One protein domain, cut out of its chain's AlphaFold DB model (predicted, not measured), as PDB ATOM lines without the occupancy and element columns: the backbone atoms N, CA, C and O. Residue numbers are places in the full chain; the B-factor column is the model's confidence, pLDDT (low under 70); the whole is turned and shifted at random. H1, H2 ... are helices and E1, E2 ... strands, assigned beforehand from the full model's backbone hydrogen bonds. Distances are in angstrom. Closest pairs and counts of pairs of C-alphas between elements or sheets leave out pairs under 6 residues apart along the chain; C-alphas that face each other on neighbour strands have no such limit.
ATOM      1  N   ASN A  12     209.924 192.023 288.837       79.06
ATOM      2  CA  ASN A  12     210.829 191.915 287.685       79.06
ATOM      3  C   ASN A  12     212.309 192.137 288.009       79.06
ATOM      4  O   ASN A  12     213.170 191.558 287.346       79.06
ATOM      5  N   ARG A  13     212.595 192.992 288.995       78.19
ATOM      6  CA  ARG A  13     213.943 193.383 289.421       78.19
ATOM      7  C   ARG A  13     214.477 192.501 290.550       78.19
ATOM      8  O   ARG A  13     215.623 192.681 290.939       78.19
ATOM      9  N   THR A  14     213.683 191.553 291.054       80.62
ATOM     10  CA  THR A  14     214.134 190.591 292.069       80.62
ATOM     11  C   THR A  14     215.337 189.830 291.546       80.62
ATOM     12  O   THR A  14     215.253 189.174 290.511       80.62
ATOM     13  N   VAL A  15     216.459 189.951 292.247       82.25
ATOM     14  CA  VAL A  15     217.704 189.287 291.874       82.25
ATOM     15  C   VAL A  15     217.658 187.854 292.380       82.25
ATOM     16  O   VAL A  15     217.437 187.620 293.566       82.25
ATOM     17  N   LEU A  16     217.874 186.887 291.490       82.00
ATOM     18  CA  LEU A  16     217.930 185.484 291.884       82.00
ATOM     19  C   LEU A  16     219.319 185.150 292.433       82.00
ATOM     20  O   LEU A  16     220.319 185.099 291.713       82.00
ATOM     21  N   LEU A  17     219.374 184.916 293.741       81.00
ATOM     22  CA  LEU A  17     220.609 184.678 294.476       81.00
ATOM     23  C   LEU A  17     220.761 183.186 294.773       81.00
ATOM     24  O   LEU A  17     220.379 182.704 295.831       81.00
ATOM     25  N   SER A  18     221.317 182.443 293.817       82.62
ATOM     26  CA  SER A  18     221.780 181.068 294.038       82.62
ATOM     27  C   SER A  18     223.221 180.953 293.544       82.62
ATOM     28  O   SER A  18     223.427 181.015 292.332       82.62
ATOM     29  N   PRO A  19     224.234 180.877 294.428       79.38
ATOM     30  CA  PRO A  19     225.632 180.781 294.011       79.38
ATOM     31  C   PRO A  19     225.856 179.610 293.043       79.38
ATOM     32  O   PRO A  19     225.367 178.508 293.279       79.38
ATOM     33  N   GLY A  20     226.567 179.855 291.940       81.00
ATOM     34  CA  GLY A  20     226.895 178.828 290.939       81.00
ATOM     35  C   GLY A  20     225.759 178.427 289.989       81.00
ATOM     36  O   GLY A  20     225.999 177.640 289.077       81.00
ATOM     37  N   ALA A  21     224.546 178.966 290.150       83.81
ATOM     38  CA  ALA A  21     223.460 178.749 289.197       83.81
ATOM     39  C   ALA A  21     223.609 179.658 287.958       83.81
ATOM     40  O   ALA A  21     224.054 180.800 288.095       83.81
ATOM     41  N   PRO A  22     223.181 179.227 286.758       82.12
ATOM     42  CA  PRO A  22     223.321 180.024 285.535       82.12
ATOM     43  C   PRO A  22     222.492 181.321 285.530       82.12
ATOM     44  O   PRO A  22     222.784 182.235 284.767       82.12
ATOM     45  N   TRP A  23     221.489 181.438 286.405       86.12
ATOM     46  CA  TRP A  23     220.698 182.656 286.625       86.12
ATOM     47  C   TRP A  23     221.166 183.486 287.831       86.12
ATOM     48  O   TRP A  23     220.460 184.404 288.252       86.12
ATOM     49  N   HIS A  24     222.323 183.172 288.422       87.19
ATOM     50  CA  HIS A  24     222.862 183.923 289.553       87.19
ATOM     51  C   HIS A  24     223.032 185.407 289.207       87.19
ATOM     52  O   HIS A  24     223.664 185.754 288.210       87.19
ATOM     53  N   GLY A  25     222.477 186.289 290.039       84.75
ATOM     54  CA  GLY A  25     222.568 187.735 289.827       84.75
ATOM     55  C   GLY A  25     221.659 188.263 288.710       84.75
ATOM     56  O   GLY A  25     221.641 189.467 288.459       84.75
ATOM     57  N   ALA A  26     220.881 187.399 288.050       83.81
ATOM     58  CA  ALA A  26     219.952 187.814 287.009       83.81
ATOM     59  C   ALA A  26     218.640 188.354 287.612       83.81
ATOM     60  O   ALA A  26     218.131 187.796 288.593       83.81
ATOM     61  N   PRO A  27     218.033 189.391 287.002       87.75
ATOM     62  CA  PRO A  27     216.665 189.785 287.314       87.75
ATOM     63  C   PRO A  27     215.679 188.662 286.969       87.75
ATOM     64  O   PRO A  27     215.714 188.111 285.863       87.75
ATOM     65  N   ALA A  28     214.751 188.375 287.882       87.88
ATOM     66  CA  ALA A  28     213.764 187.310 287.748       87.88
ATOM     67  C   ALA A  28     212.931 187.436 286.461       87.88
ATOM     68  O   ALA A  28     212.660 186.431 285.809       87.88
ATOM     69  N   GLY A  29     212.607 188.663 286.031       85.69
ATOM     70  CA  GLY A  29     211.896 188.907 284.770       85.69
ATOM     71  C   GLY A  29     212.611 188.357 283.535       85.69
ATOM     72  O   GLY A  29     211.969 187.799 282.649       85.69
ATOM     73  N   ARG A  30     213.946 188.455 283.491       87.06
ATOM     74  CA  ARG A  30     214.753 187.914 282.385       87.06
ATOM     75  C   ARG A  30     214.958 186.408 282.516       87.06
ATOM     76  O   ARG A  30     214.882 185.699 281.520       87.06
ATOM     77  N   ALA A  31     215.199 185.927 283.735       90.31
ATOM     78  CA  ALA A  31     215.439 184.509 283.988       90.31
ATOM     79  C   ALA A  31     214.188 183.648 283.752       90.31
ATOM     80  O   ALA A  31     214.307 182.532 283.255       90.31
ATOM     81  N   LEU A  32     212.998 184.158 284.077       92.88
ATOM     82  CA  LEU A  32     211.753 183.386 284.022       92.88
ATOM     83  C   LEU A  32     210.844 183.744 282.841       92.88
ATOM     84  O   LEU A  32     209.923 182.985 282.539       92.88
ATOM     85  N   GLY A  33     211.091 184.868 282.169       90.38
ATOM     86  CA  GLY A  33     210.245 185.350 281.083       90.38
ATOM     87  C   GLY A  33     210.304 184.511 279.800       90.38
ATOM     88  O   GLY A  33     211.081 183.568 279.660       90.38
ATOM     89  N   ALA A  34     209.482 184.891 278.822       88.00
ATOM     90  CA  ALA A  34     209.321 184.172 277.554       88.00
ATOM     91  C   ALA A  34     210.606 184.057 276.713       88.00
ATOM     92  O   ALA A  34     210.758 183.092 275.973       88.00
ATOM     93  N   ALA A  35     211.532 185.009 276.843       87.56
ATOM     94  CA  ALA A  35     212.846 184.969 276.196       87.56
ATOM     95  C   ALA A  35     213.958 184.463 277.137       87.56
ATOM     96  O   ALA A  35     215.130 184.787 276.953       87.56
ATOM     97  N   SER A  36     213.594 183.692 278.168       89.56
ATOM     98  CA  SER A  36     214.557 183.052 279.064       89.56
ATOM     99  C   SER A  36     215.498 182.123 278.283       89.56
ATOM    100  O   SER A  36     215.012 181.284 277.522       89.56
ATOM    101  N   PRO A  37     216.824 182.223 278.493       89.69
ATOM    102  CA  PRO A  37     217.800 181.320 277.886       89.69
ATOM    103  C   PRO A  37     217.930 179.990 278.641       89.69
ATOM    104  O   PRO A  37     218.712 179.136 278.232       89.69
ATOM    105  N   LEU A  38     217.232 179.838 279.772       92.38
ATOM    106  CA  LEU A  38     217.337 178.666 280.629       92.38
ATOM    107  C   LEU A  38     216.631 177.473 279.987       92.38
ATOM    108  O   LEU A  38     215.527 177.613 279.445       92.38
ATOM    109  N   ASP A  39     217.238 176.295 280.119       94.31
ATOM    110  CA  ASP A  39     216.507 175.050 279.899       94.31
ATOM    111  C   ASP A  39     215.401 174.878 280.953       94.31
ATOM    112  O   ASP A  39     215.314 175.616 281.937       94.31
ATOM    113  N   ASP A  40     214.519 173.908 280.747       92.75
ATOM    114  CA  ASP A  40     213.347 173.732 281.602       92.75
ATOM    115  C   ASP A  40     213.684 173.358 283.057       92.75
ATOM    116  O   ASP A  40     212.985 173.792 283.975       92.75
ATOM    117  N   GLY A  41     214.765 172.607 283.295       90.31
ATOM    118  CA  GLY A  41     215.195 172.250 284.649       90.31
ATOM    119  C   GLY A  41     215.778 173.454 285.387       90.31
ATOM    120  O   GLY A  41     215.429 173.730 286.535       90.31
ATOM    121  N   GLN A  42     216.617 174.219 284.694       92.00
ATOM    122  CA  GLN A  42     217.173 175.478 285.173       92.00
ATOM    123  C   GLN A  42     216.078 176.511 285.467       92.00
ATOM    124  O   GLN A  42     216.071 177.142 286.526       92.00
ATOM    125  N   TRP A  43     215.120 176.653 284.551       93.31
ATOM    126  CA  TRP A  43     213.983 177.555 284.694       93.31
ATOM    127  C   TRP A  43     213.122 177.191 285.912       93.31
ATOM    128  O   TRP A  43     212.727 178.075 286.674       93.31
ATOM    129  N   LEU A  44     212.888 175.897 286.150       90.88
ATOM    130  CA  LEU A  44     212.120 175.426 287.302       90.88
ATOM    131  C   LEU A  44     212.836 175.716 288.628       90.88
ATOM    132  O   LEU A  44     212.226 176.268 289.540       90.88
ATOM    133  N   CYS A  45     214.140 175.443 288.717       88.56
ATOM    134  CA  CYS A  45     214.945 175.790 289.892       88.56
ATOM    135  C   CYS A  45     214.980 177.310 290.148       88.56
ATOM    136  O   CYS A  45     214.945 177.756 291.297       88.56
ATOM    137  N   ALA A  46     215.030 178.125 289.089       91.69
ATOM    138  CA  ALA A  46     214.944 179.579 289.201       91.69
ATOM    139  C   ALA A  46     213.585 180.031 289.764       91.69
ATOM    140  O   ALA A  46     213.541 180.927 290.610       91.69
ATOM    141  N   LEU A  47     212.488 179.395 289.335       92.38
ATOM    142  CA  LEU A  47     211.143 179.669 289.840       92.38
ATOM    143  C   LEU A  47     211.017 179.267 291.311       92.38
ATOM    144  O   LEU A  47     210.523 180.054 292.112       92.38
ATOM    145  N   GLU A  48     211.509 178.085 291.685       89.19
ATOM    146  CA  GLU A  48     211.549 177.633 293.081       89.19
ATOM    147  C   GLU A  48     212.298 178.624 293.967       89.19
ATOM    148  O   GLU A  48     211.790 179.021 295.016       89.19
ATOM    149  N   ARG A  49     213.470 179.088 293.510       88.62
ATOM    150  CA  ARG A  49     214.243 180.092 294.240       88.62
ATOM    151  C   ARG A  49     213.482 181.404 294.365       88.62
ATOM    152  O   ARG A  49     213.498 181.980 295.445       88.62
ATOM    153  N   LEU A  50     212.818 181.866 293.303       91.88
ATOM    154  CA  LEU A  50     211.991 183.069 293.377       91.88
ATOM    155  C   LEU A  50     210.915 182.915 294.455       91.88
ATOM    156  O   LEU A  50     210.808 183.775 295.322       91.88
ATOM    157  N   VAL A  51     210.142 181.827 294.425       91.00
ATOM    158  CA  VAL A  51     209.057 181.611 295.391       91.00
ATOM    159  C   VAL A  51     209.605 181.524 296.820       91.00
ATOM    160  O   VAL A  51     209.072 182.184 297.709       91.00
ATOM    161  N   ALA A  52     210.702 180.791 297.036       88.44
ATOM    162  CA  ALA A  52     211.348 180.696 298.344       88.44
ATOM    163  C   ALA A  52     211.846 182.063 298.841       88.44
ATOM    164  O   ALA A  52     211.562 182.440 299.971       88.44
ATOM    165  N   THR A  53     212.512 182.844 297.982       89.19
ATOM    166  CA  THR A  53     212.968 184.208 298.293       89.19
ATOM    167  C   THR A  53     211.806 185.126 298.683       89.19
ATOM    168  O   THR A  53     211.980 185.989 299.536       89.19
ATOM    169  N   LEU A  54     210.632 184.974 298.065       90.94
ATOM    170  CA  LEU A  54     209.472 185.807 298.383       90.94
ATOM    171  C   LEU A  54     208.873 185.446 299.748       90.94
ATOM    172  O   LEU A  54     208.647 186.339 300.556       90.94
ATOM    173  N   VAL A  55     208.635 184.158 300.006       90.94
ATOM    174  CA  VAL A  55     207.918 183.689 301.208       90.94
ATOM    175  C   VAL A  55     208.830 183.624 302.439       90.94
ATOM    176  O   VAL A  55     208.418 183.993 303.536       90.94
ATOM    177  N   GLU A  56     210.081 183.195 302.263       89.88
ATOM    178  CA  GLU A  56     211.061 182.974 303.335       89.88
ATOM    179  C   GLU A  56     212.403 183.663 302.993       89.88
ATOM    180  O   GLU A  56     213.420 182.999 302.764       89.88
ATOM    181  N   PRO A  57     212.442 185.011 302.922       90.88
ATOM    182  CA  PRO A  57     213.627 185.740 302.480       90.88
ATOM    183  C   PRO A  57     214.797 185.594 303.459       90.88
ATOM    184  O   PRO A  57     214.673 185.878 304.655       90.88
ATOM    185  N   THR A  58     215.982 185.262 302.941       91.00
ATOM    186  CA  THR A  58     217.235 185.318 303.711       91.00
ATOM    187  C   THR A  58     217.727 186.768 303.867       91.00
ATOM    188  O   THR A  58     217.294 187.656 303.125       91.00
ATOM    189  N   PRO A  59     218.695 187.053 304.762       92.81
ATOM    190  CA  PRO A  59     219.311 188.380 304.842       92.81
ATOM    191  C   PRO A  59     219.917 188.859 303.516       92.81
ATOM    192  O   PRO A  59     219.873 190.049 303.213       92.81
ATOM    193  N   GLN A  60     220.449 187.940 302.702       90.88
ATOM    194  CA  GLN A  60     221.002 188.271 301.389       90.88
ATOM    195  C   GLN A  60     219.900 188.660 300.394       90.88
ATOM    196  O   GLN A  60     220.069 189.618 299.644       90.88
ATOM    197  N   ASP A  61     218.765 187.955 300.418       90.25
ATOM    198  CA  ASP A  61     217.604 188.298 299.590       90.25
ATOM    199  C   ASP A  61     217.067 189.692 299.939       90.25
ATOM    200  O   ASP A  61     216.819 190.507 299.048       90.25
ATOM    201  N   ARG A  62     216.968 189.998 301.241       92.19
ATOM    202  CA  ARG A  62     216.568 191.326 301.732       92.19
ATOM    203  C   ARG A  62     217.546 192.411 301.290       92.19
ATOM    204  O   ARG A  62     217.125 193.445 300.781       92.19
ATOM    205  N   ALA A  63     218.849 192.155 301.409       91.06
ATOM    206  CA  ALA A  63     219.885 193.088 300.969       91.06
ATOM    207  C   ALA A  63     219.855 193.354 299.452       91.06
ATOM    208  O   ALA A  63     220.218 194.444 299.016       91.06
ATOM    209  N   ALA A  64     219.400 192.390 298.644       89.19
ATOM    210  CA  ALA A  64     219.246 192.558 297.200       89.19
ATOM    211  C   ALA A  64     218.002 193.372 296.793       89.19
ATOM    212  O   ALA A  64     217.870 193.731 295.622       89.19
ATOM    213  N   ARG A  65     217.100 193.676 297.737       88.88
ATOM    214  CA  ARG A  65     215.896 194.497 297.539       88.88
ATOM    215  C   ARG A  65     215.810 195.605 298.594       88.88
ATOM    216  O   ARG A  65     214.889 195.611 299.409       88.88
ATOM    217  N   PRO A  66     216.747 196.573 298.572       88.69
ATOM    218  CA  PRO A  66     216.727 197.701 299.504       88.69
ATOM    219  C   PRO A  66     215.513 198.622 299.295       88.69
ATOM    220  O   PRO A  66     215.226 199.464 300.138       88.69
ATOM    221  N   ASP A  67     214.813 198.478 298.165       85.88
ATOM    222  CA  ASP A  67     213.563 199.163 297.852       85.88
ATOM    223  C   ASP A  67     212.333 198.555 298.550       85.88
ATOM    224  O   ASP A  67     211.262 199.158 298.496       85.88
ATOM    225  N   TRP A  68     212.459 197.386 299.189       90.94
ATOM    226  CA  TRP A  68     211.387 196.740 299.953       90.94
ATOM    227  C   TRP A  68     211.535 196.974 301.453       90.94
ATOM    228  O   TRP A  68     212.594 196.738 302.035       90.94
ATOM    229  N   GLY A  69     210.438 197.400 302.082       90.81
ATOM    230  CA  GLY A  69     210.347 197.544 303.533       90.81
ATOM    231  C   GLY A  69     209.862 196.267 304.224       90.81
ATOM    232  O   GLY A  69     209.483 195.289 303.579       90.81
ATOM    233  N   GLU A  70     209.809 196.293 305.558       91.75
ATOM    234  CA  GLU A  70     209.276 195.169 306.343       91.75
ATOM    235  C   GLU A  70     207.822 194.840 305.993       91.75
ATOM    236  O   GLU A  70     207.470 193.667 305.954       91.75
ATOM    237  N   ASP A  71     206.999 195.833 305.648       91.06
ATOM    238  CA  ASP A  71     205.614 195.603 305.218       91.06
ATOM    239  C   ASP A  71     205.529 194.793 303.914       91.06
ATOM    240  O   ASP A  71     204.636 193.958 303.752       91.06
ATOM    241  N   ASP A  72     206.460 195.010 302.976       90.81
ATOM    242  CA  ASP A  72     206.496 194.254 301.724       90.81
ATOM    243  C   ASP A  72     206.851 192.791 301.995       90.81
ATOM    244  O   ASP A  72     206.171 191.899 301.483       90.81
ATOM    245  N   TRP A  73     207.863 192.545 302.835       92.25
ATOM    246  CA  TRP A  73     208.264 191.196 303.242       92.25
ATOM    247  C   TRP A  73     207.196 190.497 304.084       92.25
ATOM    248  O   TRP A  73     206.903 189.328 303.845       92.25
ATOM    249  N   ALA A  74     206.578 191.206 305.029       91.75
ATOM    250  CA  ALA A  74     205.507 190.676 305.865       91.75
ATOM    251  C   ALA A  74     204.304 190.244 305.021       91.75
ATOM    252  O   ALA A  74     203.751 189.172 305.256       91.75
ATOM    253  N   ARG A  75     203.939 191.024 303.993       90.94
ATOM    254  CA  ARG A  75     202.869 190.652 303.058       90.94
ATOM    255  C   ARG A  75     203.161 189.330 302.343       90.94
ATOM    256  O   ARG A  75     202.248 188.527 302.194       90.94
ATOM    257  N   TRP A  76     204.398 189.097 301.900       92.31
ATOM    258  CA  TRP A  76     204.766 187.827 301.263       92.31
ATOM    259  C   TRP A  76     204.844 186.662 302.258       92.31
ATOM    260  O   TRP A  76     204.392 185.564 301.938       92.31
ATOM    261  N   GLY A  77     205.350 186.899 303.470       91.38
ATOM    262  CA  GLY A  77     205.434 185.881 304.523       91.38
ATOM    263  C   GLY A  77     204.079 185.452 305.105       91.38
ATOM    264  O   GLY A  77     204.000 184.432 305.780       91.38
ATOM    265  N   GLN A  78     203.011 186.212 304.847       92.31
ATOM    266  CA  GLN A  78     201.636 185.889 305.255       92.31
ATOM    267  C   GLN A  78     200.852 185.102 304.197       92.31
ATOM    268  O   GLN A  78     199.684 184.791 304.421       92.31
ATOM    269  N   LEU A  79     201.441 184.820 303.032       92.88
ATOM    270  CA  LEU A  79     200.729 184.119 301.972       92.88
ATOM    271  C   LEU A  79     200.413 182.677 302.366       92.88
ATOM    272  O   LEU A  79     201.264 181.941 302.850       92.88
ATOM    273  N   GLU A  80     199.187 182.269 302.074       92.62
ATOM    274  CA  GLU A  80     198.707 180.892 302.175       92.62
ATOM    275  C   GLU A  80     198.716 180.203 300.808       92.62
ATOM    276  O   GLU A  80     198.627 178.982 300.739       92.62
ATOM    277  N   GLN A  81     198.817 180.966 299.712       93.12
ATOM    278  CA  GLN A  81     198.823 180.420 298.359       93.12
ATOM    279  C   GLN A  81     199.494 181.356 297.350       93.12
ATOM    280  O   GLN A  81     199.345 182.581 297.403       93.12
ATOM    281  N   ILE A  82     200.160 180.764 296.360       94.69
ATOM    282  CA  ILE A  82     200.620 181.460 295.157       94.69
ATOM    283  C   ILE A  82     199.968 180.830 293.930       94.69
ATOM    284  O   ILE A  82     199.986 179.618 293.734       94.69
ATOM    285  N   VAL A  83     199.404 181.679 293.080       96.19
ATOM    286  CA  VAL A  83     198.808 181.300 291.803       96.19
ATOM    287  C   VAL A  83     199.693 181.816 290.684       96.19
ATOM    288  O   VAL A  83     199.979 183.009 290.594       96.19
ATOM    289  N   LEU A  84     200.121 180.923 289.807       96.94
ATOM    290  CA  LEU A  84     200.945 181.241 288.656       96.94
ATOM    291  C   LEU A  84     200.089 181.248 287.390       96.94
ATOM    292  O   LEU A  84     199.305 180.335 287.131       96.94
ATOM    293  N   CYS A  85     200.247 182.279 286.571       97.25
ATOM    294  CA  CYS A  85     199.580 182.398 285.278       97.25
ATOM    295  C   CYS A  85     200.500 183.069 284.250       97.25
ATOM    296  O   CYS A  85     201.689 183.238 284.497       97.25
ATOM    297  N   GLY A  86     199.987 183.430 283.077       95.50
ATOM    298  CA  GLY A  86     200.751 184.042 281.991       95.50
ATOM    299  C   GLY A  86     201.075 183.088 280.839       95.50
ATOM    300  O   GLY A  86     200.916 181.870 280.922       95.50
ATOM    301  N   GLY A  87     201.504 183.670 279.717       94.19
ATOM    302  CA  GLY A  87     201.688 182.946 278.454       94.19
ATOM    303  C   GLY A  87     202.784 181.878 278.486       94.19
ATOM    304  O   GLY A  87     202.660 180.880 277.785       94.19
ATOM    305  N   VAL A  88     203.816 182.040 279.324       94.62
ATOM    306  CA  VAL A  88     204.897 181.042 279.467       94.62
ATOM    307  C   VAL A  88     204.369 179.727 280.051       94.62
ATOM    308  O   VAL A  88     204.862 178.654 279.711       94.62
ATOM    309  N   LEU A  89     203.333 179.796 280.889       96.25
ATOM    310  CA  LEU A  89     202.744 178.641 281.567       96.25
ATOM    311  C   LEU A  89     201.631 177.961 280.763       96.25
ATOM    312  O   LEU A  89     201.059 176.982 281.226       96.25
ATOM    313  N   ALA A  90     201.299 178.467 279.574       93.06
ATOM    314  CA  ALA A  90     200.232 177.911 278.741       93.06
ATOM    315  C   ALA A  90     200.644 176.662 277.943       93.06
ATOM    316  O   ALA A  90     199.809 176.080 277.257       93.06
ATOM    317  N   GLY A  91     201.919 176.265 278.012       88.88
ATOM    318  CA  GLY A  91     202.461 175.062 277.373       88.88
ATOM    319  C   GLY A  91     203.231 174.179 278.357       88.88
ATOM    320  O   GLY A  91     202.960 174.198 279.554       88.88
ATOM    321  N   GLY A  92     204.240 173.450 277.865       90.75
ATOM    322  CA  GLY A  92     204.952 172.419 278.636       90.75
ATOM    323  C   GLY A  92     205.542 172.881 279.976       90.75
ATOM    324  O   GLY A  92     205.516 172.129 280.947       90.75
ATOM    325  N   ARG A  93     205.981 174.142 280.097       93.25
ATOM    326  CA  ARG A  93     206.436 174.699 281.386       93.25
ATOM    327  C   ARG A  93     205.329 174.757 282.440       93.25
ATOM    328  O   ARG A  93     205.608 174.547 283.614       93.25
ATOM    329  N   GLY A  94     204.077 174.984 282.043       94.25
ATOM    330  CA  GLY A  94     202.932 174.893 282.950       94.25
ATOM    331  C   GLY A  94     202.759 173.485 283.514       94.25
ATOM    332  O   GLY A  94     202.572 173.328 284.721       94.25
ATOM    333  N   ASP A  95     202.895 172.460 282.671       92.50
ATOM    334  CA  ASP A  95     202.806 171.056 283.092       92.50
ATOM    335  C   ASP A  95     203.955 170.668 284.028       92.50
ATOM    336  O   ASP A  95     203.733 170.007 285.048       92.50
ATOM    337  N   LEU A  96     205.169 171.150 283.743       91.19
ATOM    338  CA  LEU A  96     206.322 170.982 284.627       91.19
ATOM    339  C   LEU A  96     206.051 171.572 286.012       91.19
ATOM    340  O   LEU A  96     206.197 170.868 287.009       91.19
ATOM    341  N   VAL A  97     205.561 172.812 286.093       91.88
ATOM    342  CA  VAL A  97     205.200 173.433 287.378       91.88
ATOM    343  C   VAL A  97     204.104 172.635 288.088       91.88
ATOM    344  O   VAL A  97     204.257 172.305 289.264       91.88
ATOM    345  N   ARG A  98     203.029 172.247 287.387       90.62
ATOM    346  CA  ARG A  98     201.950 171.432 287.976       90.62
ATOM    347  C   ARG A  98     202.443 170.091 288.500       90.62
ATOM    348  O   ARG A  98     201.882 169.589 289.468       90.62
ATOM    349  N   SER A  99     203.418 169.466 287.847       87.62
ATOM    350  CA  SER A  99     203.988 168.201 288.321       87.62
ATOM    351  C   SER A  99     204.887 168.412 289.538       87.62
ATOM    352  O   SER A  99     204.791 167.658 290.504       87.62
ATOM    353  N   ARG A 100     205.698 169.475 289.527       84.38
ATOM    354  CA  ARG A 100     206.680 169.774 290.569       84.38
ATOM    355  C   ARG A 100     206.055 170.258 291.874       84.38
ATOM    356  O   ARG A 100     206.430 169.777 292.936       84.38
ATOM    357  N   PHE A 101     205.091 171.173 291.801       79.44
ATOM    358  CA  PHE A 101     204.497 171.821 292.978       79.44
ATOM    359  C   PHE A 101     203.289 171.066 293.570       79.44
ATOM    360  O   PHE A 101     202.656 171.549 294.504       79.44
ATOM    361  N   ARG A 102     202.984 169.848 293.089       69.94
ATOM    362  CA  ARG A 102     201.912 168.983 293.633       69.94
ATOM    363  C   ARG A 102     202.151 168.503 295.070       69.94
ATOM    364  O   ARG A 102     201.189 168.102 295.717       69.94
ATOM    365  N   ALA A 103     203.394 168.516 295.558       62.66
ATOM    366  CA  ALA A 103     203.754 168.083 296.911       62.66
ATOM    367  C   ALA A 103     204.629 169.140 297.619       62.66
ATOM    368  O   ALA A 103     205.856 169.008 297.640       62.66
ATOM    369  N   PRO A 104     204.020 170.199 298.190       56.34
ATOM    370  CA  PRO A 104     204.734 171.209 298.973       56.34
ATOM    371  C   PRO A 104     205.566 170.571 300.098       56.34
ATOM    372  O   PRO A 104     205.137 169.601 300.723       56.34
ATOM    373  N   GLY A 105     206.769 171.093 300.350       53.16
ATOM    374  CA  GLY A 105     207.671 170.602 301.403       53.16
ATOM    375  C   GLY A 105     208.518 169.371 301.052       53.16
ATOM    376  O   GLY A 105     209.452 169.048 301.787       53.16
ATOM    377  N   GLN A 106     208.285 168.708 299.916       50.41
ATOM    378  CA  GLN A 106     209.266 167.776 299.355       50.41
ATOM    379  C   GLN A 106     210.238 168.569 298.473       50.41
ATOM    380  O   GLN A 106     209.806 169.366 297.652       50.41
ATOM    381  N   LEU A 107     211.549 168.351 298.642       52.88
ATOM    382  CA  LEU A 107     212.644 168.969 297.861       52.88
ATOM    383  C   LEU A 107     213.058 170.405 298.247       52.88
ATOM    384  O   LEU A 107     213.688 171.084 297.443       52.88
ATOM    385  N   GLY A 108     212.759 170.867 299.468       59.09
ATOM    386  CA  GLY A 108     213.115 172.231 299.899       59.09
ATOM    387  C   GLY A 108     212.223 173.318 299.293       59.09
ATOM    388  O   GLY A 108     212.607 174.484 299.253       59.09
ATOM    389  N   LEU A 109     211.044 172.923 298.802       63.41
ATOM    390  CA  LEU A 109     210.018 173.834 298.312       63.41
ATOM    391  C   LEU A 109     209.424 174.659 299.469       63.41
ATOM    392  O   LEU A 109     209.299 174.131 300.577       63.41
ATOM    393  N   PRO A 110     209.014 175.914 299.208       64.94
ATOM    394  CA  PRO A 110     208.362 176.754 300.206       64.94
ATOM    395  C   PRO A 110     207.114 176.074 300.785       64.94
ATOM    396  O   PRO A 110     206.434 175.306 300.098       64.94
ATOM    397  N   ALA A 111     206.788 176.387 302.042       71.06
ATOM    398  CA  ALA A 111     205.616 175.836 302.730       71.06
ATOM    399  C   ALA A 111     204.270 176.269 302.109       71.06
ATOM    400  O   ALA A 111     203.221 175.738 302.471       71.06
ATOM    401  N   VAL A 112     204.296 177.221 301.171       85.94
ATOM    402  CA  VAL A 112     203.113 177.784 300.519       85.94
ATOM    403  C   VAL A 112     202.764 176.992 299.253       85.94
ATOM    404  O   VAL A 112     203.601 176.889 298.351       85.94
ATOM    405  N   PRO A 113     201.531 176.460 299.138       88.62
ATOM    406  CA  PRO A 113     201.015 175.866 297.912       88.62
ATOM    407  C   PRO A 113     201.173 176.786 296.701       88.62
ATOM    408  O   PRO A 113     200.796 177.960 296.732       88.62
ATOM    409  N   VAL A 114     201.685 176.220 295.608       90.94
ATOM    410  CA  VAL A 114     201.797 176.896 294.315       90.94
ATOM    411  C   VAL A 114     200.915 176.169 293.309       90.94
ATOM    412  O   VAL A 114     201.119 174.988 293.031       90.94
ATOM    413  N   GLU A 115     199.945 176.878 292.740       92.44
ATOM    414  CA  GLU A 115     199.089 176.359 291.674       92.44
ATOM    415  C   GLU A 115     199.322 177.100 290.357       92.44
ATOM    416  O   GLU A 115     199.761 178.245 290.340       92.44
ATOM    417  N   VAL A 116     199.000 176.454 289.237       95.19
ATOM    418  CA  VAL A 116     198.957 177.103 287.921       95.19
ATOM    419  C   VAL A 116     197.497 177.298 287.532       95.19
ATOM    420  O   VAL A 116     196.713 176.348 287.609       95.19
ATOM    421  N   GLU A 117     197.132 178.492 287.074       95.19
ATOM    422  CA  GLU A 117     195.786 178.785 286.566       95.19
ATOM    423  C   GLU A 117     195.346 177.794 285.493       95.19
ATOM    424  O   GLU A 117     196.168 177.350 284.695       95.19
ATOM    425  N   THR A 118     194.056 177.458 285.434       91.81
ATOM    426  CA  THR A 118     193.543 176.489 284.440       91.81
ATOM    427  C   THR A 118     193.759 176.987 283.007       91.81
ATOM    428  O   THR A 118     194.178 176.226 282.141       91.81
ATOM    429  N   ASP A 119     193.539 178.284 282.785       94.06
ATOM    430  CA  ASP A 119     193.798 178.984 281.525       94.06
ATOM    431  C   ASP A 119     194.778 180.140 281.792       94.06
ATOM    432  O   ASP A 119     194.378 181.302 281.936       94.06
ATOM    433  N   PRO A 120     196.081 179.834 281.927       96.19
ATOM    434  CA  PRO A 120     197.048 180.800 282.428       96.19
ATOM    435  C   PRO A 120     197.261 181.954 281.443       96.19
ATOM    436  O   PRO A 120     197.499 183.083 281.869       96.19
ATOM    437  N   ALA A 121     197.118 181.723 280.133       95.88
ATOM    438  CA  ALA A 121     197.315 182.758 279.120       95.88
ATOM    439  C   ALA A 121     196.215 183.831 279.099       95.88
ATOM    440  O   ALA A 121     196.444 184.900 278.522       95.88
TER     441      ALA A 121
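AT A GLANCE: This is residues 12 to 121 of the 300 residues of the protein "ROK family protein" of Ornithinimicrobium pratense (UniProt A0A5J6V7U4). One long helix, H2, runs through the middle of a rounded body, with short helices and loops set round it: H1 packs on H2 residues 43 to 50, while H4 meets its last two residues. Away from H2, a small sheet of two parallel strands, E1 and E2, has H6 packed beside E2. The printed part has 110 residues, with six named helices and two named strands in the order H1 H2 H3 H4 E1 H5 H6 E2; the class is mostly helix. It is compact, with a radius of gyration of the C-alphas of 13.5 A and spans of 35 by 30 by 26 A.

HOW THE PARTS SIT: After residues 12 to 27, which hold no named element, H1 (residues 28 to 32) touches H2 (residues 40 to 55), and H2 touches H1 with its residues 43 to 50 alone; the closest C-alphas are those of Leu 32 and Trp 43, 6.3 A apart. H2 is the hub, touching three helices. H3 (residues 59 to 63) is close to H2 but not clearly touching it, the closest C-alphas being those of Thr 53 and Asp 61, 6.3 A apart. H4 (residues 70 to 77) touches H2 residues 54 to 55 alone, at a steep tilt of 55 degrees, opposite ways; the C-alphas of Val 55 and Gly 77 are closest, 4.7 A apart. E1 (residues 81 to 85) is the parallel neighbour of E2 (residues 114 to 116), at 28 degrees, with N 84 and O 115 2.8 A apart and N 115 and O 82 2.9 A apart, within hydrogen-bond range. E1, H5 (residues 87 to 90), H6 (residues 92 to 100) and E2 form a strand-helix-strand unit, two parallel neighbour strands with helices between them, and its crossover is right-handed. H6 only just touches H2, with 3 pairs of C-alphas within 8 A, the closest being those of Asp 40 and Arg 93, 7.0 A apart. The closest C-alphas of H6 and E2 are those of Arg 98 and Val 116, 6.4 A apart. Every O i to N i+4 pair is within hydrogen-bond range in H1, H2, H3, H4 and H6; H5 is too short for such a pair, and its one O i to N i+3 pair is within range.

IN THESE COORDINATES: H1 begins at C-alpha 28 (213.764, 187.310, 287.748). H2 measures 22.6 A from first to last C-alpha and ends at C-alpha 55 (207.918, 183.689, 301.208). H4 is 10.2 A long, E1 13.3 A and H6 12.3 A; E2 ends at C-alpha 116 (198.957, 177.103, 287.921).

THE WHOLE: The C-alphas farthest apart, those of Glu 70 and Gly 92, are 36.1 A apart. The printed part has no cut. The link from H6 to E2, residues 101 to 113, is long, and within it residues 102 to 110 are under 70 in pLDDT; the mean of the printed part is 87.2.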